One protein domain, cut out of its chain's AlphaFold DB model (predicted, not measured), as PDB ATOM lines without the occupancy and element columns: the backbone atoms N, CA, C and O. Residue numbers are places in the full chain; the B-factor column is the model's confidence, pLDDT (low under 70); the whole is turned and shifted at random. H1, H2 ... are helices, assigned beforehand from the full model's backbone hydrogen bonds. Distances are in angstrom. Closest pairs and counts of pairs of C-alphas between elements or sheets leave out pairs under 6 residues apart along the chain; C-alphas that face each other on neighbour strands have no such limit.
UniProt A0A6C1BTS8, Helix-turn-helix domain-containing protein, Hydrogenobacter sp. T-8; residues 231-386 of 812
ATOM      1  N   HIS A 231     -25.505  -2.146 -42.862       44.69
ATOM      2  CA  HIS A 231     -26.952  -2.325 -42.767       44.69
ATOM      3  C   HIS A 231     -27.377  -3.757 -43.096       44.69
ATOM      4  O   HIS A 231     -28.278  -4.267 -42.434       44.69
ATOM      5  N   ILE A 232     -26.696  -4.401 -44.052       49.75
ATOM      6  CA  ILE A 232     -27.000  -5.757 -44.532       49.75
ATOM      7  C   ILE A 232     -26.796  -6.795 -43.419       49.75
ATOM      8  O   ILE A 232     -27.628  -7.687 -43.268       49.75
ATOM      9  N   THR A 233     -25.741  -6.664 -42.605       59.34
ATOM     10  CA  THR A 233     -25.518  -7.564 -41.458       59.34
ATOM     11  C   THR A 233     -26.677  -7.502 -40.465       59.34
ATOM     12  O   THR A 233     -27.177  -8.539 -40.055       59.34
ATOM     13  N   ILE A 234     -27.165  -6.303 -40.123       58.09
ATOM     14  CA  ILE A 234     -28.200  -6.129 -39.089       58.09
ATOM     15  C   ILE A 234     -29.590  -6.577 -39.579       58.09
ATOM     16  O   ILE A 234     -30.321  -7.194 -38.804       58.09
ATOM     17  N   THR A 235     -29.966  -6.321 -40.842       63.34
ATOM     18  CA  THR A 235     -31.198  -6.910 -41.412       63.34
ATOM     19  C   THR A 235     -31.112  -8.425 -41.459       63.34
ATOM     20  O   THR A 235     -32.071  -9.098 -41.081       63.34
ATOM     21  N   LYS A 236     -29.965  -8.970 -41.885       70.50
ATOM     22  CA  LYS A 236     -29.776 -10.415 -41.958       70.50
ATOM     23  C   LYS A 236     -29.829 -11.057 -40.575       70.50
ATOM     24  O   LYS A 236     -30.624 -11.964 -40.398       70.50
ATOM     25  N   ASP A 237     -29.079 -10.556 -39.595       69.88
ATOM     26  CA  ASP A 237     -29.104 -11.049 -38.211       69.88
ATOM     27  C   ASP A 237     -30.520 -11.034 -37.622       69.88
ATOM     28  O   ASP A 237     -30.911 -11.983 -36.947       69.88
ATOM     29  N   PHE A 238     -31.311  -9.991 -37.898       71.69
ATOM     30  CA  PHE A 238     -32.706  -9.925 -37.461       71.69
ATOM     31  C   PHE A 238     -33.598 -10.958 -38.172       71.69
ATOM     32  O   PHE A 238     -34.383 -11.637 -37.510       71.69
ATOM     33  N   SER A 239     -33.469 -11.119 -39.493       71.00
ATOM     34  CA  SER A 239     -34.230 -12.117 -40.258       71.00
ATOM     35  C   SER A 239     -33.855 -13.547 -39.849       71.00
ATOM     36  O   SER A 239     -34.734 -14.328 -39.490       71.00
ATOM     37  N   ASP A 240     -32.557 -13.861 -39.803       72.25
ATOM     38  CA  ASP A 240     -31.991 -15.123 -39.318       72.25
ATOM     39  C   ASP A 240     -32.446 -15.440 -37.878       72.25
ATOM     40  O   ASP A 240     -32.693 -16.606 -37.564       72.25
ATOM     41  N   LEU A 241     -32.542 -14.434 -36.993       74.06
ATOM     42  CA  LEU A 241     -33.041 -14.586 -35.619       74.06
ATOM     43  C   LEU A 241     -34.528 -14.931 -35.597       74.06
ATOM     44  O   LEU A 241     -34.920 -15.848 -34.876       74.06
ATOM     45  N   MET A 242     -35.347 -14.222 -36.375       71.75
ATOM     46  CA  MET A 242     -36.781 -14.494 -36.452       71.75
ATOM     47  C   MET A 242     -37.050 -15.886 -37.038       71.75
ATOM     48  O   MET A 242     -37.787 -16.653 -36.423       71.75
ATOM     49  N   GLU A 243     -36.420 -16.252 -38.162       70.31
ATOM     50  CA  GLU A 243     -36.576 -17.583 -38.769       70.31
ATOM     51  C   GLU A 243     -36.124 -18.699 -37.814       70.31
ATOM     52  O   GLU A 243     -36.920 -19.592 -37.523       70.31
ATOM     53  N   ARG A 244     -34.918 -18.599 -37.226       68.19
ATOM     54  CA  ARG A 244     -34.443 -19.570 -36.218       68.19
ATOM     55  C   ARG A 244     -35.375 -19.690 -35.026       68.19
ATOM     56  O   ARG A 244     -35.554 -20.787 -34.517       68.19
ATOM     57  N   TYR A 245     -35.937 -18.583 -34.549       65.38
ATOM     58  CA  TYR A 245     -36.823 -18.631 -33.396       65.38
ATOM     59  C   TYR A 245     -38.126 -19.374 -33.720       65.38
ATOM     60  O   TYR A 245     -38.575 -20.167 -32.896       65.38
ATOM     61  N   TYR A 246     -38.716 -19.181 -34.907       63.84
ATOM     62  CA  TYR A 246     -39.889 -19.965 -35.313       63.84
ATOM     63  C   TYR A 246     -39.570 -21.468 -35.369       63.84
ATOM     64  O   TYR A 246     -40.323 -22.256 -34.795       63.84
ATOM     65  N   GLU A 247     -38.420 -21.846 -35.942       63.12
ATOM     66  CA  GLU A 247     -37.949 -23.239 -35.982       63.12
ATOM     67  C   GLU A 247     -37.672 -23.822 -34.578       63.12
ATOM     68  O   GLU A 247     -38.064 -24.949 -34.282       63.12
ATOM     69  N   GLU A 248     -37.010 -23.080 -33.685       58.19
ATOM     70  CA  GLU A 248     -36.544 -23.596 -32.386       58.19
ATOM     71  C   GLU A 248     -37.619 -23.607 -31.280       58.19
ATOM     72  O   GLU A 248     -37.489 -24.379 -30.326       58.19
ATOM     73  N   ARG A 249     -38.669 -22.770 -31.355       52.88
ATOM     74  CA  ARG A 249     -39.642 -22.587 -30.250       52.88
ATOM     75  C   ARG A 249     -41.023 -23.205 -30.442       52.88
ATOM     76  O   ARG A 249     -41.665 -23.472 -29.428       52.88
ATOM     77  N   GLU A 250     -41.488 -23.443 -31.667       51.16
ATOM     78  CA  GLU A 250     -42.756 -24.149 -31.918       51.16
ATOM     79  C   GLU A 250     -42.505 -25.546 -32.510       51.16
ATOM     80  O   GLU A 250     -42.814 -25.820 -33.661       51.16
ATOM     81  N   GLU A 251     -41.934 -26.446 -31.699       48.28
ATOM     82  CA  GLU A 251     -41.788 -27.891 -31.989       48.28
ATOM     83  C   GLU A 251     -41.096 -28.252 -33.325       48.28
ATOM     84  O   GLU A 251     -41.373 -29.298 -33.910       48.28
ATOM     85  N   GLY A 252     -40.177 -27.416 -33.823       49.25
ATOM     86  CA  GLY A 252     -39.510 -27.648 -35.111       49.25
ATOM     87  C   GLY A 252     -40.320 -27.206 -36.336       49.25
ATOM     88  O   GLY A 252     -39.892 -27.474 -37.459       49.25
ATOM     89  N   GLN A 253     -41.476 -26.556 -36.147       55.44
ATOM     90  CA  GLN A 253     -42.320 -26.066 -37.238       55.44
ATOM     91  C   GLN A 253     -41.587 -25.003 -38.055       55.44
ATOM     92  O   GLN A 253     -41.124 -23.985 -37.538       55.44
ATOM     93  N   LYS A 254     -41.565 -25.186 -39.374       64.19
ATOM     94  CA  LYS A 254     -41.129 -24.142 -40.306       64.19
ATOM     95  C   LYS A 254     -42.105 -22.970 -40.260       64.19
ATOM     96  O   LYS A 254     -43.285 -23.149 -39.963       64.19
ATOM     97  N   LEU A 255     -41.659 -21.784 -40.682       66.81
ATOM     98  CA  LEU A 255     -42.493 -20.573 -40.795       66.81
ATOM     99  C   LEU A 255     -43.840 -20.817 -41.525       66.81
ATOM    100  O   LEU A 255     -44.863 -20.221 -41.191       66.81
ATOM    101  N   GLU A 256     -43.844 -21.738 -42.492       66.62
ATOM    102  CA  GLU A 256     -45.005 -22.194 -43.273       66.62
ATOM    103  C   GLU A 256     -46.016 -23.035 -42.476       66.62
ATOM    104  O   GLU A 256     -47.222 -22.958 -42.709       66.62
ATOM    105  N   GLU A 257     -45.528 -23.864 -41.557       68.56
ATOM    106  CA  GLU A 257     -46.323 -24.733 -40.682       68.56
ATOM    107  C   GLU A 257     -46.830 -23.925 -39.482       68.56
ATOM    108  O   GLU A 257     -48.011 -23.995 -39.137       68.56
ATOM    109  N   TRP A 258     -45.973 -23.047 -38.955       72.31
ATOM    110  CA  TRP A 258     -46.300 -22.042 -37.953       72.31
ATOM    111  C   TRP A 258     -47.464 -21.136 -38.386       72.31
ATOM    112  O   TRP A 258     -48.433 -20.962 -37.646       72.31
ATOM    113  N   ALA A 259     -47.417 -20.581 -39.603       68.19
ATOM    114  CA  ALA A 259     -48.486 -19.722 -40.113       68.19
ATOM    115  C   ALA A 259     -49.838 -20.459 -40.150       68.19
ATOM    116  O   ALA A 259     -50.847 -19.955 -39.642       68.19
ATOM    117  N   LYS A 260     -49.833 -21.706 -40.642       73.81
ATOM    118  CA  LYS A 260     -51.008 -22.589 -40.666       73.81
ATOM    119  C   LYS A 260     -51.510 -22.905 -39.254       73.81
ATOM    120  O   LYS A 260     -52.718 -22.842 -39.029       73.81
ATOM    121  N   SER A 261     -50.625 -23.143 -38.279       69.88
ATOM    122  CA  SER A 261     -51.017 -23.405 -36.882       69.88
ATOM    123  C   SER A 261     -51.667 -22.195 -36.193       69.88
ATOM    124  O   SER A 261     -52.446 -22.361 -35.256       69.88
ATOM    125  N   LYS A 262     -51.446 -20.972 -36.699       65.44
ATOM    126  CA  LYS A 262     -52.156 -19.743 -36.285       65.44
ATOM    127  C   LYS A 262     -53.403 -19.429 -37.125       65.44
ATOM    128  O   LYS A 262     -54.002 -18.364 -36.964       65.44
ATOM    129  N   GLY A 263     -53.818 -20.332 -38.016       63.06
ATOM    130  CA  GLY A 263     -54.956 -20.130 -38.914       63.06
ATOM    131  C   GLY A 263     -54.708 -19.057 -39.981       63.06
ATOM    132  O   GLY A 263     -55.666 -18.424 -40.441       63.06
ATOM    133  N   ILE A 264     -53.443 -18.825 -40.340       66.69
ATOM    134  CA  ILE A 264     -53.018 -17.972 -41.450       66.69
ATOM    135  C   ILE A 264     -52.686 -18.894 -42.629       66.69
ATOM    136  O   ILE A 264     -51.634 -19.531 -42.663       66.69
ATOM    137  N   GLU A 265     -53.594 -18.982 -43.595       65.81
ATOM    138  CA  GLU A 265     -53.358 -19.711 -44.844       65.81
ATOM    139  C   GLU A 265     -52.533 -18.835 -45.793       65.81
ATOM    140  O   GLU A 265     -53.065 -18.270 -46.740       65.81
ATOM    141  N   LEU A 266     -51.232 -18.698 -45.504       67.12
ATOM    142  CA  LEU A 266     -50.289 -18.079 -46.434       67.12
ATOM    143  C   LEU A 266     -50.138 -18.986 -47.660       67.12
ATOM    144  O   LEU A 266     -49.695 -20.134 -47.537       67.12
ATOM    145  N   ASP A 267     -50.468 -18.464 -48.837       68.12
ATOM    146  CA  ASP A 267     -50.054 -19.069 -50.101       68.12
ATOM    147  C   ASP A 267     -48.532 -18.858 -50.337       68.12
ATOM    148  O   ASP A 267     -47.879 -18.120 -49.587       68.12
ATOM    149  N   PRO A 268     -47.910 -19.512 -51.340       71.81
ATOM    150  CA  PRO A 268     -46.474 -19.363 -51.594       71.81
ATOM    151  C   PRO A 268     -46.030 -17.926 -51.919       71.81
ATOM    152  O   PRO A 268     -44.876 -17.578 -51.674       71.81
ATOM    153  N   GLU A 269     -46.921 -17.081 -52.445       72.50
ATOM    154  CA  GLU A 269     -46.657 -15.678 -52.757       72.50
ATOM    155  C   GLU A 269     -46.776 -14.799 -51.498       72.50
ATOM    156  O   GLU A 269     -45.917 -13.952 -51.263       72.50
ATOM    157  N   GLU A 270     -47.777 -15.020 -50.638       69.38
ATOM    158  CA  GLU A 270     -47.881 -14.385 -49.313       69.38
ATOM    159  C   GLU A 270     -46.725 -14.773 -48.381       69.38
ATOM    160  O   GLU A 270     -46.182 -13.922 -47.671       69.38
ATOM    161  N   LEU A 271     -46.284 -16.030 -48.417       71.00
ATOM    162  CA  LEU A 271     -45.081 -16.470 -47.714       71.00
ATOM    163  C   LEU A 271     -43.829 -15.759 -48.249       71.00
ATOM    164  O   LEU A 271     -42.999 -15.300 -47.462       71.00
ATOM    165  N   GLN A 272     -43.687 -15.645 -49.572       73.50
ATOM    166  CA  GLN A 272     -42.551 -14.947 -50.172       73.50
ATOM    167  C   GLN A 272     -42.577 -13.445 -49.838       73.50
ATOM    168  O   GLN A 272     -41.527 -12.877 -49.544       73.50
ATOM    169  N   LYS A 273     -43.762 -12.818 -49.770       74.00
ATOM    170  CA  LYS A 273     -43.944 -11.447 -49.254       74.00
ATOM    171  C   LYS A 273     -43.537 -11.325 -47.784       74.00
ATOM    172  O   LYS A 273     -42.965 -10.305 -47.413       74.00
ATOM    173  N   LEU A 274     -43.775 -12.344 -46.950       71.62
ATOM    174  CA  LEU A 274     -43.357 -12.347 -45.540       71.62
ATOM    175  C   LEU A 274     -41.829 -12.468 -45.393       71.62
ATOM    176  O   LEU A 274     -41.233 -11.732 -44.608       71.62
ATOM    177  N   LYS A 275     -41.188 -13.340 -46.183       70.81
ATOM    178  CA  LYS A 275     -39.720 -13.494 -46.228       70.81
ATOM    179  C   LYS A 275     -39.026 -12.247 -46.804       70.81
ATOM    180  O   LYS A 275     -38.007 -11.813 -46.267       70.81
ATOM    181  N   SER A 276     -39.618 -11.613 -47.823       72.44
ATOM    182  CA  SER A 276     -39.184 -10.295 -48.316       72.44
ATOM    183  C   SER A 276     -39.316  -9.244 -47.215       72.44
ATOM    184  O   SER A 276     -38.318  -8.644 -46.844       72.44
ATOM    185  N   PHE A 277     -40.489  -9.112 -46.585       74.06
ATOM    186  CA  PHE A 277     -40.730  -8.136 -45.514       74.06
ATOM    187  C   PHE A 277     -39.705  -8.198 -44.372       74.06
ATOM    188  O   PHE A 277     -39.307  -7.146 -43.876       74.06
ATOM    189  N   LEU A 278     -39.276  -9.398 -43.963       70.00
ATOM    190  CA  LEU A 278     -38.222  -9.584 -42.958       70.00
ATOM    191  C   LEU A 278     -36.837  -9.141 -43.463       70.00
ATOM    192  O   LEU A 278     -36.088  -8.514 -42.716       70.00
ATOM    193  N   SER A 279     -36.524  -9.405 -44.734       66.00
ATOM    194  CA  SER A 279     -35.265  -9.009 -45.388       66.00
ATOM    195  C   SER A 279     -35.182  -7.497 -45.665       66.00
ATOM    196  O   SER A 279     -34.135  -6.878 -45.475       66.00
ATOM    197  N   ASP A 280     -36.303  -6.890 -46.063       65.56
ATOM    198  CA  ASP A 280     -36.466  -5.470 -46.413       65.56
ATOM    199  C   ASP A 280     -36.522  -4.547 -45.171       65.56
ATOM    200  O   ASP A 280     -36.629  -3.317 -45.271       65.56
ATOM    201  N   LEU A 281     -36.477  -5.124 -43.966       65.12
ATOM    202  CA  LEU A 281     -36.747  -4.453 -42.696       65.12
ATOM    203  C   LEU A 281     -35.520  -3.683 -42.173       65.12
ATOM    204  O   LEU A 281     -34.930  -4.051 -41.163       65.12
ATOM    205  N   THR A 282     -35.131  -2.618 -42.891       57.66
ATOM    206  CA  THR A 282     -33.849  -1.891 -42.729       57.66
ATOM    207  C   THR A 282     -33.363  -1.768 -41.279       57.66
ATOM    208  O   THR A 282     -34.137  -1.438 -40.380       57.66
ATOM    209  N   GLY A 283     -32.060  -1.978 -41.051       58.75
ATOM    210  CA  GLY A 283     -31.504  -2.128 -39.701       58.75
ATOM    211  C   GLY A 283     -31.836  -0.987 -38.729       58.75
ATOM    212  O   GLY A 283     -32.042  -1.250 -37.549       58.75
ATOM    213  N   ARG A 284     -31.972   0.264 -39.210       57.78
ATOM    214  CA  ARG A 284     -32.464   1.376 -38.371       57.78
ATOM    215  C   ARG A 284     -33.893   1.129 -37.907       57.78
ATOM    216  O   ARG A 284     -34.116   1.090 -36.703       57.78
ATOM    217  N   THR A 285     -34.816   0.851 -38.833       63.38
ATOM    218  CA  THR A 285     -36.203   0.532 -38.475       63.38
ATOM    219  C   THR A 285     -36.275  -0.704 -37.577       63.38
ATOM    220  O   THR A 285     -37.014  -0.671 -36.605       63.38
ATOM    221  N   ALA A 286     -35.503  -1.769 -37.829       64.12
ATOM    222  CA  ALA A 286     -35.499  -2.959 -36.969       64.12
ATOM    223  C   ALA A 286     -35.065  -2.646 -35.521       64.12
ATOM    224  O   ALA A 286     -35.709  -3.094 -34.572       64.12
ATOM    225  N   ILE A 287     -34.014  -1.838 -35.337       65.38
ATOM    226  CA  ILE A 287     -33.527  -1.425 -34.011       65.38
ATOM    227  C   ILE A 287     -34.508  -0.459 -33.331       65.38
ATOM    228  O   ILE A 287     -34.830  -0.654 -32.161       65.38
ATOM    229  N   GLU A 288     -35.013   0.546 -34.049       67.00
ATOM    230  CA  GLU A 288     -36.041   1.487 -33.571       67.00
ATOM    231  C   GLU A 288     -37.288   0.720 -33.109       67.00
ATOM    232  O   GLU A 288     -37.717   0.852 -31.964       67.00
ATOM    233  N   MET A 289     -37.779  -0.204 -33.938       67.12
ATOM    234  CA  MET A 289     -38.903  -1.089 -33.632       67.12
ATOM    235  C   MET A 289     -38.675  -1.953 -32.388       67.12
ATOM    236  O   MET A 289     -39.635  -2.206 -31.659       67.12
ATOM    237  N   LEU A 290     -37.447  -2.390 -32.095       68.75
ATOM    238  CA  LEU A 290     -37.135  -3.110 -30.855       68.75
ATOM    239  C   LEU A 290     -37.023  -2.171 -29.637       68.75
ATOM    240  O   LEU A 290     -37.518  -2.537 -28.569       68.75
ATOM    241  N   LYS A 291     -36.459  -0.964 -29.790       69.19
ATOM    242  CA  LYS A 291     -36.318   0.042 -28.715       69.19
ATOM    243  C   LYS A 291     -37.637   0.719 -28.310       69.19
ATOM    244  O   LYS A 291     -37.806   1.057 -27.141       69.19
ATOM    245  N   ASP A 292     -38.565   0.895 -29.250       72.44
ATOM    246  CA  ASP A 292     -39.823   1.639 -29.079       72.44
ATOM    247  C   ASP A 292     -40.765   1.071 -27.995       72.44
ATOM    248  O   ASP A 292     -40.575  -0.032 -27.471       72.44
ATOM    249  N   THR A 293     -41.869   1.769 -27.711       75.44
ATOM    250  CA  THR A 293     -42.972   1.182 -26.928       75.44
ATOM    251  C   THR A 293     -43.609  -0.014 -27.656       75.44
ATOM    252  O   THR A 293     -43.418  -0.230 -28.859       75.44
ATOM    253  N   GLN A 294     -44.375  -0.831 -26.929       77.00
ATOM    254  CA  GLN A 294     -45.107  -1.948 -27.536       77.00
ATOM    255  C   GLN A 294     -46.187  -1.446 -28.513       77.00
ATOM    256  O   GLN A 294     -46.360  -2.001 -29.593       77.00
ATOM    257  N   GLU A 295     -46.871  -0.358 -28.157       78.06
ATOM    258  CA  GLU A 295     -47.966   0.227 -28.936       78.06
ATOM    259  C   GLU A 295     -47.475   0.864 -30.246       78.06
ATOM    260  O   GLU A 295     -48.086   0.663 -31.297       78.06
ATOM    261  N   ALA A 296     -46.342   1.578 -30.210       78.62
ATOM    262  CA  ALA A 296     -45.715   2.150 -31.404       78.62
ATOM    263  C   ALA A 296     -45.253   1.051 -32.377       78.62
ATOM    264  O   ALA A 296     -45.535   1.119 -33.576       78.62
ATOM    265  N   TYR A 297     -44.635  -0.008 -31.844       77.31
ATOM    266  CA  TYR A 297     -44.226  -1.193 -32.599       77.31
ATOM    267  C   TYR A 297     -45.405  -1.900 -33.275       77.31
ATOM    268  O   TYR A 297     -45.365  -2.159 -34.480       77.31
ATOM    269  N   GLU A 298     -46.490  -2.158 -32.537       81.31
ATOM    270  CA  GLU A 298     -47.695  -2.753 -33.119       81.31
ATOM    271  C   GLU A 298     -48.320  -1.867 -34.193       81.31
ATOM    272  O   GLU A 298     -48.744  -2.380 -35.228       81.31
ATOM    273  N   LYS A 299     -48.378  -0.549 -33.979       83.62
ATOM    274  CA  LYS A 299     -48.902   0.392 -34.972       83.62
ATOM    275  C   LYS A 299     -48.087   0.333 -36.268       83.62
ATOM    276  O   LYS A 299     -48.666   0.115 -37.332       83.62
ATOM    277  N   LEU A 300     -46.761   0.443 -36.180       79.50
ATOM    278  CA  LEU A 300     -45.872   0.444 -37.345       79.50
ATOM    279  C   LEU A 300     -45.885  -0.902 -38.098       79.50
ATOM    280  O   LEU A 300     -45.909  -0.912 -39.330       79.50
ATOM    281  N   LEU A 301     -45.966  -2.036 -37.388       79.56
ATOM    282  CA  LEU A 301     -46.201  -3.350 -38.003       79.56
ATOM    283  C   LEU A 301     -47.552  -3.413 -38.732       79.56
ATOM    284  O   LEU A 301     -47.617  -3.868 -39.874       79.56
ATOM    285  N   ARG A 302     -48.637  -2.950 -38.091       82.69
ATOM    286  CA  ARG A 302     -49.993  -2.932 -38.674       82.69
ATOM    287  C   ARG A 302     -50.072  -2.052 -39.920       82.69
ATOM    288  O   ARG A 302     -50.882  -2.345 -40.796       82.69
ATOM    289  N   GLU A 303     -49.272  -0.994 -39.999       82.75
ATOM    290  CA  GLU A 303     -49.178  -0.108 -41.162       82.75
ATOM    291  C   GLU A 303     -48.342  -0.741 -42.288       82.75
ATOM    292  O   GLU A 303     -48.840  -0.861 -43.410       82.75
ATOM    293  N   ARG A 304     -47.133  -1.249 -41.999       79.62
ATOM    294  CA  ARG A 304     -46.267  -1.882 -43.016       79.62
ATOM    295  C   ARG A 304     -46.857  -3.163 -43.613       79.62
ATOM    296  O   ARG A 304     -46.860  -3.306 -44.831       79.62
ATOM    297  N   LEU A 305     -47.406  -4.066 -42.798       79.19
ATOM    298  CA  LEU A 305     -47.985  -5.321 -43.304       79.19
ATOM    299  C   LEU A 305     -49.205  -5.072 -44.210       79.19
ATOM    300  O   LEU A 305     -49.380  -5.770 -45.207       79.19
ATOM    301  N   LYS A 306     -50.013  -4.038 -43.930       81.12
ATOM    302  CA  LYS A 306     -51.098  -3.616 -44.836       81.12
ATOM    303  C   LYS A 306     -50.569  -3.056 -46.156       81.12
ATOM    304  O   LYS A 306     -51.141  -3.359 -47.196       81.12
ATOM    305  N   ALA A 307     -49.496  -2.262 -46.126       80.00
ATOM    306  CA  ALA A 307     -48.892  -1.694 -47.335       80.00
ATOM    307  C   ALA A 307     -48.325  -2.767 -48.286       80.00
ATOM    308  O   ALA A 307     -48.283  -2.553 -49.493       80.00
ATOM    309  N   ILE A 308     -47.946  -3.931 -47.748       73.00
ATOM    310  CA  ILE A 308     -47.454  -5.105 -48.494       73.00
ATOM    311  C   ILE A 308     -48.614  -5.994 -49.007       73.00
ATOM    312  O   ILE A 308     -48.402  -6.923 -49.784       73.00
ATOM    313  N   GLY A 309     -49.859  -5.678 -48.632       74.56
ATOM    314  CA  GLY A 309     -51.074  -6.316 -49.148       74.56
ATOM    315  C   GLY A 309     -51.675  -7.416 -48.269       74.56
ATOM    316  O   GLY A 309     -52.685  -7.996 -48.663       74.56
ATOM    317  N   PHE A 310     -51.123  -7.695 -47.081       74.31
ATOM    318  CA  PHE A 310     -51.654  -8.745 -46.203       74.31
ATOM    319  C   PHE A 310     -53.086  -8.443 -45.728       74.31
ATOM    320  O   PHE A 310     -53.393  -7.350 -45.236       74.31
ATOM    321  N   GLY A 311     -53.956  -9.454 -45.792       76.38
ATOM    322  CA  GLY A 311     -55.337  -9.364 -45.315       76.38
ATOM    323  C   GLY A 311     -55.446  -9.079 -43.809       76.38
ATOM    324  O   GLY A 311     -54.612  -9.497 -43.007       76.38
ATOM    325  N   THR A 312     -56.517  -8.405 -43.379       77.88
ATOM    326  CA  THR A 312     -56.700  -7.944 -41.983       77.88
ATOM    327  C   THR A 312     -56.622  -9.053 -40.925       77.88
ATOM    328  O   THR A 312     -56.154  -8.790 -39.814       77.88
ATOM    329  N   LYS A 313     -57.019 -10.290 -41.258       75.69
ATOM    330  CA  LYS A 313     -56.849 -11.476 -40.394       75.69
ATOM    331  C   LYS A 313     -55.365 -11.815 -40.192       75.69
ATOM    332  O   LYS A 313     -54.926 -11.933 -39.048       75.69
ATOM    333  N   ALA A 314     -54.598 -11.902 -41.282       69.94
ATOM    334  CA  ALA A 314     -53.161 -12.175 -41.263       69.94
ATOM    335  C   ALA A 314     -52.394 -11.061 -40.534       69.94
ATOM    336  O   ALA A 314     -51.642 -11.348 -39.606       69.94
ATOM    337  N   VAL A 315     -52.671  -9.787 -40.847       77.62
ATOM    338  CA  VAL A 315     -52.073  -8.628 -40.154       77.62
ATOM    339  C   VAL A 315     -52.315  -8.691 -38.643       77.62
ATOM    340  O   VAL A 315     -51.401  -8.413 -37.872       77.62
ATOM    341  N   LYS A 316     -53.518  -9.071 -38.182       80.19
ATOM    342  CA  LYS A 316     -53.783  -9.191 -36.740       80.19
ATOM    343  C   LYS A 316     -52.911 -10.273 -36.092       80.19
ATOM    344  O   LYS A 316     -52.298  -9.991 -35.066       80.19
ATOM    345  N   ALA A 317     -52.859 -11.467 -36.683       73.75
ATOM    346  CA  ALA A 317     -52.141 -12.615 -36.131       73.75
ATOM    347  C   ALA A 317     -50.610 -12.449 -36.189       73.75
ATOM    348  O   ALA A 317     -49.927 -12.736 -35.205       73.75
ATOM    349  N   LEU A 318     -50.075 -11.910 -37.292       74.12
ATOM    350  CA  LEU A 318     -48.657 -11.568 -37.426       74.12
ATOM    351  C   LEU A 318     -48.235 -10.553 -36.359       74.12
ATOM    352  O   LEU A 318     -47.264 -10.792 -35.650       74.12
ATOM    353  N   VAL A 319     -48.981  -9.456 -36.182       81.19
ATOM    354  CA  VAL A 319     -48.631  -8.424 -35.188       81.19
ATOM    355  C   VAL A 319     -48.657  -8.987 -33.767       81.19
ATOM    356  O   VAL A 319     -47.739  -8.722 -33.001       81.19
ATOM    357  N   GLU A 320     -49.655  -9.806 -33.418       79.12
ATOM    358  CA  GLU A 320     -49.721 -10.446 -32.097       79.12
ATOM    359  C   GLU A 320     -48.543 -11.415 -31.862       79.12
ATOM    360  O   GLU A 320     -48.025 -11.503 -30.747       79.12
ATOM    361  N   SER A 321     -48.085 -12.106 -32.913       72.81
ATOM    362  CA  SER A 321     -46.869 -12.926 -32.889       72.81
ATOM    363  C   SER A 321     -45.628 -12.067 -32.653       72.81
ATOM    364  O   SER A 321     -44.976 -12.215 -31.618       72.81
ATOM    365  N   PHE A 322     -45.331 -11.121 -33.549       73.81
ATOM    366  CA  PHE A 322     -44.178 -10.221 -33.444       73.81
ATOM    367  C   PHE A 322     -44.133  -9.494 -32.088       73.81
ATOM    368  O   PHE A 322     -43.073  -9.416 -31.469       73.81
ATOM    369  N   SER A 323     -45.283  -9.068 -31.550       77.19
ATOM    370  CA  SER A 323     -45.393  -8.493 -30.201       77.19
ATOM    371  C   SER A 323     -44.822  -9.392 -29.103       77.19
ATOM    372  O   SER A 323     -44.053  -8.924 -28.260       77.19
ATOM    373  N   LYS A 324     -45.153 -10.689 -29.127       75.00
ATOM    374  CA  LYS A 324     -44.647 -11.683 -28.166       75.00
ATOM    375  C   LYS A 324     -43.141 -11.931 -28.337       75.00
ATOM    376  O   LYS A 324     -42.453 -12.155 -27.344       75.00
ATOM    377  N   HIS A 325     -42.620 -11.823 -29.562       71.81
ATOM    378  CA  HIS A 325     -41.187 -11.958 -29.849       71.81
ATOM    379  C   HIS A 325     -40.402 -10.745 -29.335       71.81
ATOM    380  O   HIS A 325     -39.436 -10.924 -28.598       71.81
ATOM    381  N   LYS A 326     -40.862  -9.514 -29.610       77.00
ATOM    382  CA  LYS A 326     -40.269  -8.284 -29.057       77.00
ATOM    383  C   LYS A 326     -40.218  -8.309 -27.527       77.00
ATOM    384  O   LYS A 326     -39.181  -7.988 -26.949       77.00
ATOM    385  N   ALA A 327     -41.306  -8.720 -26.873       75.31
ATOM    386  CA  ALA A 327     -41.360  -8.825 -25.415       75.31
ATOM    387  C   ALA A 327     -40.326  -9.824 -24.855       75.31
ATOM    388  O   ALA A 327     -39.722  -9.564 -23.815       75.31
ATOM    389  N   LEU A 328     -40.073 -10.935 -25.557       73.50
ATOM    390  CA  LEU A 328     -39.044 -11.897 -25.166       73.50
ATOM    391  C   LEU A 328     -37.624 -11.383 -25.433       73.50
ATOM    392  O   LEU A 328     -36.791 -11.486 -24.540       73.50
ATOM    393  N   ILE A 329     -37.356 -10.798 -26.607       74.94
ATOM    394  CA  ILE A 329     -36.054 -10.184 -26.926       74.94
ATOM    395  C   ILE A 329     -35.702  -9.157 -25.846       74.94
ATOM    396  O   ILE A 329     -34.611  -9.207 -25.289       74.94
ATOM    397  N   ARG A 330     -36.659  -8.301 -25.463       79.50
ATOM    398  CA  ARG A 330     -36.500  -7.335 -24.369       79.50
ATOM    399  C   ARG A 330     -36.167  -8.001 -23.028       79.50
ATOM    400  O   ARG A 330     -35.276  -7.524 -22.337       79.50
ATOM    401  N   LYS A 331     -36.820  -9.114 -22.674       83.12
ATOM    402  CA  LYS A 331     -36.491  -9.880 -21.458       83.12
ATOM    403  C   LYS A 331     -35.054 -10.424 -21.498       83.12
ATOM    404  O   LYS A 331     -34.336 -10.282 -20.514       83.12
ATOM    405  N   THR A 332     -34.618 -10.980 -22.629       81.19
ATOM    406  CA  THR A 332     -33.232 -11.439 -22.826       81.19
ATOM    407  C   THR A 332     -32.236 -10.275 -22.739       81.19
ATOM    408  O   THR A 332     -31.189 -10.421 -22.114       81.19
ATOM    409  N   CYS A 333     -32.576  -9.093 -23.268       82.31
ATOM    410  CA  CYS A 333     -31.792  -7.868 -23.083       82.31
ATOM    411  C   CYS A 333     -31.679  -7.468 -21.599       82.31
ATOM    412  O   CYS A 333     -30.588  -7.180 -21.118       82.31
ATOM    413  N   GLU A 334     -32.782  -7.485 -20.847       85.62
ATOM    414  CA  GLU A 334     -32.798  -7.156 -19.413       85.62
ATOM    415  C   GLU A 334     -32.008  -8.173 -18.562       85.62
ATOM    416  O   GLU A 334     -31.417  -7.804 -17.547       85.62
ATOM    417  N   GLU A 335     -31.968  -9.446 -18.965       85.69
ATOM    418  CA  GLU A 335     -31.158 -10.497 -18.331       85.69
ATOM    419  C   GLU A 335     -29.664 -10.369 -18.691       85.69
ATOM    420  O   GLU A 335     -28.808 -10.500 -17.813       85.69
ATOM    421  N   LEU A 336     -29.347 -10.004 -19.939       84.94
ATOM    422  CA  LEU A 336     -27.996  -9.652 -20.385       84.94
ATOM    423  C   LEU A 336     -27.438  -8.437 -19.626       84.94
ATOM    424  O   LEU A 336     -26.300  -8.492 -19.165       84.94
ATOM    425  N   ILE A 337     -28.223  -7.368 -19.451       86.75
ATOM    426  CA  ILE A 337     -27.790  -6.174 -18.708       86.75
ATOM    427  C   ILE A 337     -27.478  -6.511 -17.250       86.75
ATOM    428  O   ILE A 337     -26.371  -6.226 -16.810       86.75
ATOM    429  N   LYS A 338     -28.364  -7.216 -16.534       87.31
ATOM    430  CA  LYS A 338     -28.109  -7.641 -15.140       87.31
ATOM    431  C   LYS A 338     -26.842  -8.491 -15.007       87.31
ATOM    432  O   LYS A 338     -26.114  -8.392 -14.023       87.31
ATOM    433  N   LYS A 339     -26.559  -9.324 -16.013       86.62
ATOM    434  CA  LYS A 339     -25.338 -10.133 -16.077       86.62
ATOM    435  C   LYS A 339     -24.091  -9.282 -16.339       86.62
ATOM    436  O   LYS A 339     -23.053  -9.563 -15.752       86.62
ATOM    437  N   ILE A 340     -24.184  -8.249 -17.178       84.94
ATOM    438  CA  ILE A 340     -23.112  -7.261 -17.382       84.94
ATOM    439  C   ILE A 340     -22.886  -6.447 -16.103       84.94
ATOM    440  O   ILE A 340     -21.740  -6.304 -15.703       84.94
ATOM    441  N   GLU A 341     -23.940  -5.992 -15.421       85.44
ATOM    442  CA  GLU A 341     -23.852  -5.274 -14.140       85.44
ATOM    443  C   GLU A 341     -23.168  -6.121 -13.054       85.44
ATOM    444  O   GLU A 341     -22.241  -5.643 -12.407       85.44
ATOM    445  N   SER A 342     -23.549  -7.395 -12.904       86.56
ATOM    446  CA  SER A 342     -22.925  -8.311 -11.936       86.56
ATOM    447  C   SER A 342     -21.481  -8.689 -12.303       86.56
ATOM    448  O   SER A 342     -20.628  -8.790 -11.426       86.56
ATOM    449  N   LEU A 343     -21.158  -8.847 -13.593       83.69
ATOM    450  CA  LEU A 343     -19.769  -9.016 -14.040       83.69
ATOM    451  C   LEU A 343     -18.946  -7.727 -13.869       83.69
ATOM    452  O   LEU A 343     -17.740  -7.805 -13.650       83.69
ATOM    453  N   ALA A 344     -19.585  -6.557 -13.938       80.75
ATOM    454  CA  ALA A 344     -18.958  -5.258 -13.736       80.75
ATOM    455  C   ALA A 344     -18.643  -4.959 -12.261       80.75
ATOM    456  O   ALA A 344     -17.799  -4.107 -12.006       80.75
ATOM    457  N   GLU A 345     -19.235  -5.670 -11.301       80.38
ATOM    458  CA  GLU A 345     -18.844  -5.599  -9.883       80.38
ATOM    459  C   GLU A 345     -17.483  -6.265  -9.608       80.38
ATOM    460  O   GLU A 345     -16.878  -6.024  -8.567       80.38
ATOM    461  N   ASN A 346     -16.955  -7.050 -10.557       77.50
ATOM    462  CA  ASN A 346     -15.576  -7.525 -10.519       77.50
ATOM    463  C   ASN A 346     -14.641  -6.508 -11.209       77.50
ATOM    464  O   ASN A 346     -14.693  -6.312 -12.430       77.50
ATOM    465  N   LEU A 347     -13.795  -5.858 -10.406       68.81
ATOM    466  CA  LEU A 347     -12.867  -4.807 -10.840       68.81
ATOM    467  C   LEU A 347     -11.619  -5.342 -11.564       68.81
ATOM    468  O   LEU A 347     -11.024  -4.595 -12.337       68.81
ATOM    469  N   ASP A 348     -11.265  -6.623 -11.389       68.25
ATOM    470  CA  ASP A 348     -10.153  -7.277 -12.102       68.25
ATOM    471  C   ASP A 348     -10.506  -7.624 -13.568       68.25
ATOM    472  O   ASP A 348      -9.665  -8.150 -14.297       68.25
ATOM    473  N   LEU A 349     -11.746  -7.371 -14.016       67.62
ATOM    474  CA  LEU A 349     -12.188  -7.653 -15.385       67.62
ATOM    475  C   LEU A 349     -12.182  -6.408 -16.277       67.62
ATOM    476  O   LEU A 349     -12.763  -5.369 -15.942       67.62
ATOM    477  N   SER A 350     -11.614  -6.565 -17.473       69.75
ATOM    478  CA  SER A 350     -11.736  -5.597 -18.567       69.75
ATOM    479  C   SER A 350     -13.159  -5.548 -19.149       69.75
ATOM    480  O   SER A 350     -13.909  -6.527 -19.084       69.75
ATOM    481  N   GLU A 351     -13.536  -4.428 -19.782       73.12
ATOM    482  CA  GLU A 351     -14.835  -4.312 -20.471       73.12
ATOM    483  C   GLU A 351     -15.013  -5.397 -21.549       73.12
ATOM    484  O   GLU A 351     -16.092  -5.981 -21.679       73.12
ATOM    485  N   GLU A 352     -13.944  -5.724 -22.284       72.75
ATOM    486  CA  GLU A 352     -13.967  -6.772 -23.306       72.75
ATOM    487  C   GLU A 352     -14.233  -8.156 -22.706       72.75
ATOM    488  O   GLU A 352     -15.045  -8.909 -23.245       72.75
ATOM    489  N   GLU A 353     -13.626  -8.491 -21.565       71.50
ATOM    490  CA  GLU A 353     -13.891  -9.750 -20.865       71.50
ATOM    491  C   GLU A 353     -15.292  -9.823 -20.263       71.50
ATOM    492  O   GLU A 353     -15.891 -10.901 -20.276       71.50
ATOM    493  N   ILE A 354     -15.818  -8.715 -19.733       75.75
ATOM    494  CA  ILE A 354     -17.200  -8.635 -19.239       75.75
ATOM    495  C   ILE A 354     -18.148  -8.909 -20.405       75.75
ATOM    496  O   ILE A 354     -18.984  -9.805 -20.306       75.75
ATOM    497  N   LEU A 355     -17.982  -8.226 -21.542       78.69
ATOM    498  CA  LEU A 355     -18.796  -8.456 -22.739       78.69
ATOM    499  C   LEU A 355     -18.601  -9.872 -23.309       78.69
ATOM    500  O   LEU A 355     -19.560 -10.493 -23.762       78.69
ATOM    501  N   HIS A 356     -17.394 -10.430 -23.252       77.62
ATOM    502  CA  HIS A 356     -17.126 -11.808 -23.658       77.62
ATOM    503  C   HIS A 356     -17.885 -12.808 -22.765       77.62
ATOM    504  O   HIS A 356     -18.691 -13.592 -23.266       77.62
ATOM    505  N   LYS A 357     -17.710 -12.738 -21.437       77.00
ATOM    506  CA  LYS A 357     -18.364 -13.615 -20.442       77.00
ATOM    507  C   LYS A 357     -19.890 -13.426 -20.413       77.00
ATOM    508  O   LYS A 357     -20.638 -14.393 -20.245       77.00
ATOM    509  N   ALA A 358     -20.380 -12.208 -20.637       79.56
ATOM    510  CA  ALA A 358     -21.806 -11.914 -20.732       79.56
ATOM    511  C   ALA A 358     -22.459 -12.655 -21.912       79.56
ATOM    512  O   ALA A 358     -23.445 -13.365 -21.706       79.56
ATOM    513  N   PHE A 359     -21.876 -12.578 -23.110       76.25
ATOM    514  CA  PHE A 359     -22.465 -13.160 -24.320       76.25
ATOM    515  C   PHE A 359     -22.155 -14.661 -24.518       76.25
ATOM    516  O   PHE A 359     -22.978 -15.365 -25.103       76.25
ATOM    517  N   HIS A 360     -21.020 -15.196 -24.037       72.44
ATOM    518  CA  HIS A 360     -20.582 -16.551 -24.434       72.44
ATOM    519  C   HIS A 360     -21.274 -17.753 -23.782       72.44
ATOM    520  O   HIS A 360     -21.131 -18.864 -24.286       72.44
ATOM    521  N   HIS A 361     -22.058 -17.571 -22.717       61.06
ATOM    522  CA  HIS A 361     -22.793 -18.689 -22.104       61.06
ATOM    523  C   HIS A 361     -24.139 -19.009 -22.779       61.06
ATOM    524  O   HIS A 361     -24.810 -19.946 -22.359       61.06
ATOM    525  N   GLU A 362     -24.541 -18.263 -23.814       65.12
ATOM    526  CA  GLU A 362     -25.803 -18.479 -24.522       65.12
ATOM    527  C   GLU A 362     -25.593 -18.421 -26.042       65.12
ATOM    528  O   GLU A 362     -25.035 -17.460 -26.580       65.12
ATOM    529  N   ALA A 363     -26.033 -19.467 -26.747       65.75
ATOM    530  CA  ALA A 363     -25.785 -19.622 -28.180       65.75
ATOM    531  C   ALA A 363     -26.469 -18.530 -29.023       65.75
ATOM    532  O   ALA A 363     -25.878 -18.047 -29.988       65.75
ATOM    533  N   LEU A 364     -27.674 -18.101 -28.626       66.12
ATOM    534  CA  LEU A 364     -28.414 -17.016 -29.278       66.12
ATOM    535  C   LEU A 364     -27.684 -15.673 -29.132       66.12
ATOM    536  O   LEU A 364     -27.410 -15.021 -30.138       66.12
ATOM    537  N   LEU A 365     -27.286 -15.298 -27.908       69.31
ATOM    538  CA  LEU A 365     -26.495 -14.085 -27.666       69.31
ATOM    539  C   LEU A 365     -25.165 -14.113 -28.430       69.31
ATOM    540  O   LEU A 365     -24.783 -13.119 -29.041       69.31
ATOM    541  N   THR A 366     -24.470 -15.255 -28.444       72.00
ATOM    542  CA  THR A 366     -23.218 -15.407 -29.201       72.00
ATOM    543  C   THR A 366     -23.423 -15.275 -30.713       72.00
ATOM    544  O   THR A 366     -22.586 -14.646 -31.357       72.00
ATOM    545  N   LYS A 367     -24.501 -15.840 -31.287       70.44
ATOM    546  CA  LYS A 367     -24.778 -15.749 -32.733       70.44
ATOM    547  C   LYS A 367     -25.148 -14.320 -33.147       70.44
ATOM    548  O   LYS A 367     -24.591 -13.830 -34.117       70.44
ATOM    549  N   TYR A 368     -26.036 -13.656 -32.407       72.62
ATOM    550  CA  TYR A 368     -26.626 -12.360 -32.786       72.62
ATOM    551  C   TYR A 368     -26.028 -11.172 -32.013       72.62
ATOM    552  O   TYR A 368     -26.722 -10.207 -31.677       72.62
ATOM    553  N   ARG A 369     -24.733 -11.254 -31.676       76.44
ATOM    554  CA  ARG A 369     -24.053 -10.304 -30.778       76.44
ATOM    555  C   ARG A 369     -24.194  -8.851 -31.232       76.44
ATOM    556  O   ARG A 369     -24.419  -7.987 -30.391       76.44
ATOM    557  N   GLU A 370     -24.067  -8.576 -32.529       74.31
ATOM    558  CA  GLU A 370     -24.097  -7.207 -33.067       74.31
ATOM    559  C   GLU A 370     -25.485  -6.565 -32.931       74.31
ATOM    560  O   GLU A 370     -25.596  -5.421 -32.481       74.31
ATOM    561  N   LEU A 371     -26.549  -7.330 -33.202       75.50
ATOM    562  CA  LEU A 371     -27.933  -6.906 -32.987       75.50
ATOM    563  C   LEU A 371     -28.192  -6.555 -31.510       75.50
ATOM    564  O   LEU A 371     -28.650  -5.450 -31.214       75.50
ATOM    565  N   PHE A 372     -27.836  -7.442 -30.573       77.06
ATOM    566  CA  PHE A 372     -28.021  -7.203 -29.134       77.06
ATOM    567  C   PHE A 372     -27.173  -6.032 -28.605       77.06
ATOM    568  O   PHE A 372     -27.687  -5.211 -27.843       77.06
ATOM    569  N   MET A 373     -25.913  -5.900 -29.042       77.44
ATOM    570  CA  MET A 373     -25.044  -4.757 -28.712       77.44
ATOM    571  C   MET A 373     -25.617  -3.421 -29.208       77.44
ATOM    572  O   MET A 373     -25.433  -2.399 -28.552       77.44
ATOM    573  N   SER A 374     -26.312  -3.411 -30.348       78.75
ATOM    574  CA  SER A 374     -26.941  -2.205 -30.901       78.75
ATOM    575  C   SER A 374     -28.256  -1.849 -30.189       78.75
ATOM    576  O   SER A 374     -28.504  -0.683 -29.866       78.75
ATOM    577  N   VAL A 375     -29.074  -2.860 -29.869       76.25
ATOM    578  CA  VAL A 375     -30.324  -2.694 -29.107       76.25
ATOM    579  C   VAL A 375     -30.053  -2.209 -27.680       76.25
ATOM    580  O   VAL A 375     -30.754  -1.313 -27.232       76.25
ATOM    581  N   CYS A 376     -29.029  -2.726 -26.997       79.94
ATOM    582  CA  CYS A 376     -28.744  -2.408 -25.586       79.94
ATOM    583  C   CYS A 376     -27.585  -1.416 -25.391       79.94
ATOM    584  O   CYS A 376     -26.998  -1.354 -24.312       79.94
ATOM    585  N   LYS A 377     -27.172  -0.704 -26.448       82.88
ATOM    586  CA  LYS A 377     -25.929   0.089 -26.471       82.88
ATOM    587  C   LYS A 377     -25.798   1.054 -25.287       82.88
ATOM    588  O   LYS A 377     -24.718   1.212 -24.719       82.88
ATOM    589  N   ASP A 378     -26.897   1.716 -24.957       82.56
ATOM    590  CA  ASP A 378     -26.929   2.838 -24.026       82.56
ATOM    591  C   ASP A 378     -27.000   2.325 -22.574       82.56
ATOM    592  O   ASP A 378     -26.336   2.854 -21.680       82.56
ATOM    593  N   GLU A 379     -27.704   1.211 -22.364       84.44
ATOM    594  CA  GLU A 379     -27.773   0.446 -21.121       84.44
ATOM    595  C   GLU A 379     -26.443  -0.249 -20.794       84.44
ATOM    596  O   GLU A 379     -25.978  -0.163 -19.659       84.44
ATOM    597  N   ILE A 380     -25.785  -0.873 -21.783       81.75
ATOM    598  CA  ILE A 380     -24.451  -1.485 -21.632       81.75
ATOM    599  C   ILE A 380     -23.432  -0.420 -21.229       81.75
ATOM    600  O   ILE A 380     -22.702  -0.607 -20.255       81.75
ATOM    601  N   LYS A 381     -23.411   0.725 -21.931       83.94
ATOM    602  CA  LYS A 381     -22.513   1.835 -21.587       83.94
ATOM    603  C   LYS A 381     -22.760   2.326 -20.159       83.94
ATOM    604  O   LYS A 381     -21.801   2.549 -19.423       83.94
ATOM    605  N   LYS A 382     -24.028   2.454 -19.750       85.06
ATOM    606  CA  LYS A 382     -24.396   2.852 -18.386       85.06
ATOM    607  C   LYS A 382     -23.906   1.842 -17.339       85.06
ATOM    608  O   LYS A 382     -23.310   2.263 -16.351       85.06
ATOM    609  N   ALA A 383     -24.111   0.544 -17.569       81.12
ATOM    610  CA  ALA A 383     -23.693  -0.527 -16.662       81.12
ATOM    611  C   ALA A 383     -22.168  -0.568 -16.460       81.12
ATOM    612  O   ALA A 383     -21.704  -0.673 -15.326       81.12
ATOM    613  N   LEU A 384     -21.389  -0.424 -17.538       77.56
ATOM    614  CA  LEU A 384     -19.924  -0.380 -17.468       77.56
ATOM    615  C   LEU A 384     -19.422   0.887 -16.754       77.56
ATOM    616  O   LEU A 384     -18.565   0.792 -15.876       77.56
ATOM    617  N   SER A 385     -20.034   2.048 -17.026       77.31
ATOM    618  CA  SER A 385     -19.666   3.343 -16.424       77.31
ATOM    619  C   SER A 385     -19.913   3.479 -14.910       77.31
ATOM    620  O   SER A 385     -19.634   4.531 -14.342       77.31
ATOM    621  N   LYS A 386     -20.433   2.435 -14.246       76.62
ATOM    622  CA  LYS A 386     -20.661   2.384 -12.789       76.62
ATOM    623  C   LYS A 386     -19.353   2.412 -11.976       76.62
ATOM    624  O   LYS A 386     -19.390   2.843 -10.829       76.62
TER     625      LYS A 386
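What this domain is: This is residues 231 to 386 of the 812 residues of the protein "Helix-turn-helix domain-containing protein" of Hydrogenobacter sp. T-8 (UniProt A0A6C1BTS8). One long helix, H6, runs like a beam along most of the length of the domain, with nine shorter helices gathered round it. H5 folds back on its first part as a hairpin, H7 and H10 pack on its last part, and H1, H4 and H9 meet beside its middle, with H2 and H3 on H1 towards the end where H6 begins. The printed part has 156 residues with ten named helices, H1 to H10 in chain order, and no named strand: all helix. It is compact, with a radius of gyration of the C-alphas of 17.2 A, and elongated, spanning 56 by 30 by 24 A.

How they stand to each other: H6, residues 312 to 344, touches H5, residues 294 to 307, closest at C-alphas Val 319 and Glu 298, 6.1 A; this helical hairpin has a steep tilt of 41 degrees. With residues 337 to 344 alone, H6 touches H10, residues 377 to 384, at a shallow tilt of 22 degrees, the same way; C-alphas Glu 341 and Ala 383 are closest, at 5.4 A. H7, residues 351 to 360, touches H6 at a steep tilt of 49 degrees, opposite ways; C-alphas Ile 354 and Leu 343 are closest, at 5.8 A. H8, residues 363 to 367, and H7 touch only at the corner, and only just, with 3 pairs of C-alphas within 8 A. The hub is H1, residues 231 to 249, which touches four helices. These are H2, residues 255 to 261 (Tyr 246 and Leu 255, 6.1 A), H3, residues 268 to 279 (Ser 239 and Leu 278, 5.4 A), H4, residues 283 to 291 (Thr 235 and Gly 283, 5.1 A), and H9, residues 369 to 375 (Ile 234 and Leu 371, 6.2 A), by closest C-alphas. H1 and H9 are about perpendicular, at 77 degrees. H1 and H6 are only just apart, at 8.3 A. Helix packing is mostly crossed: 1 of 8 touching pairs given a tilt is at a shallow tilt. Every O i to N i+4 pair is within hydrogen-bond range in H1, H3, H4 and H6 to H10; H2 has 2 of 3 and H5 9 of 10.

Where its parts are: H6 is 47.2 A long, from C-alpha 312 at (-56.700, -7.944, -41.983) to C-alpha 344 at (-18.958, -5.258, -13.736). H1 measures 27.0 A, H5 20.2 A and H3 16.5 A. H1 begins at C-alpha 231, (-26.952, -2.325, -42.767).

The domain as a whole: The C-alphas farthest apart, of Asp 267 and Asp 348, are 56.3 A apart. The printed part has no cut and no long link. Mean pLDDT of the printed part is 72.7; 52 residues are under 70, among them residues 244 to 257 and 279 to 291.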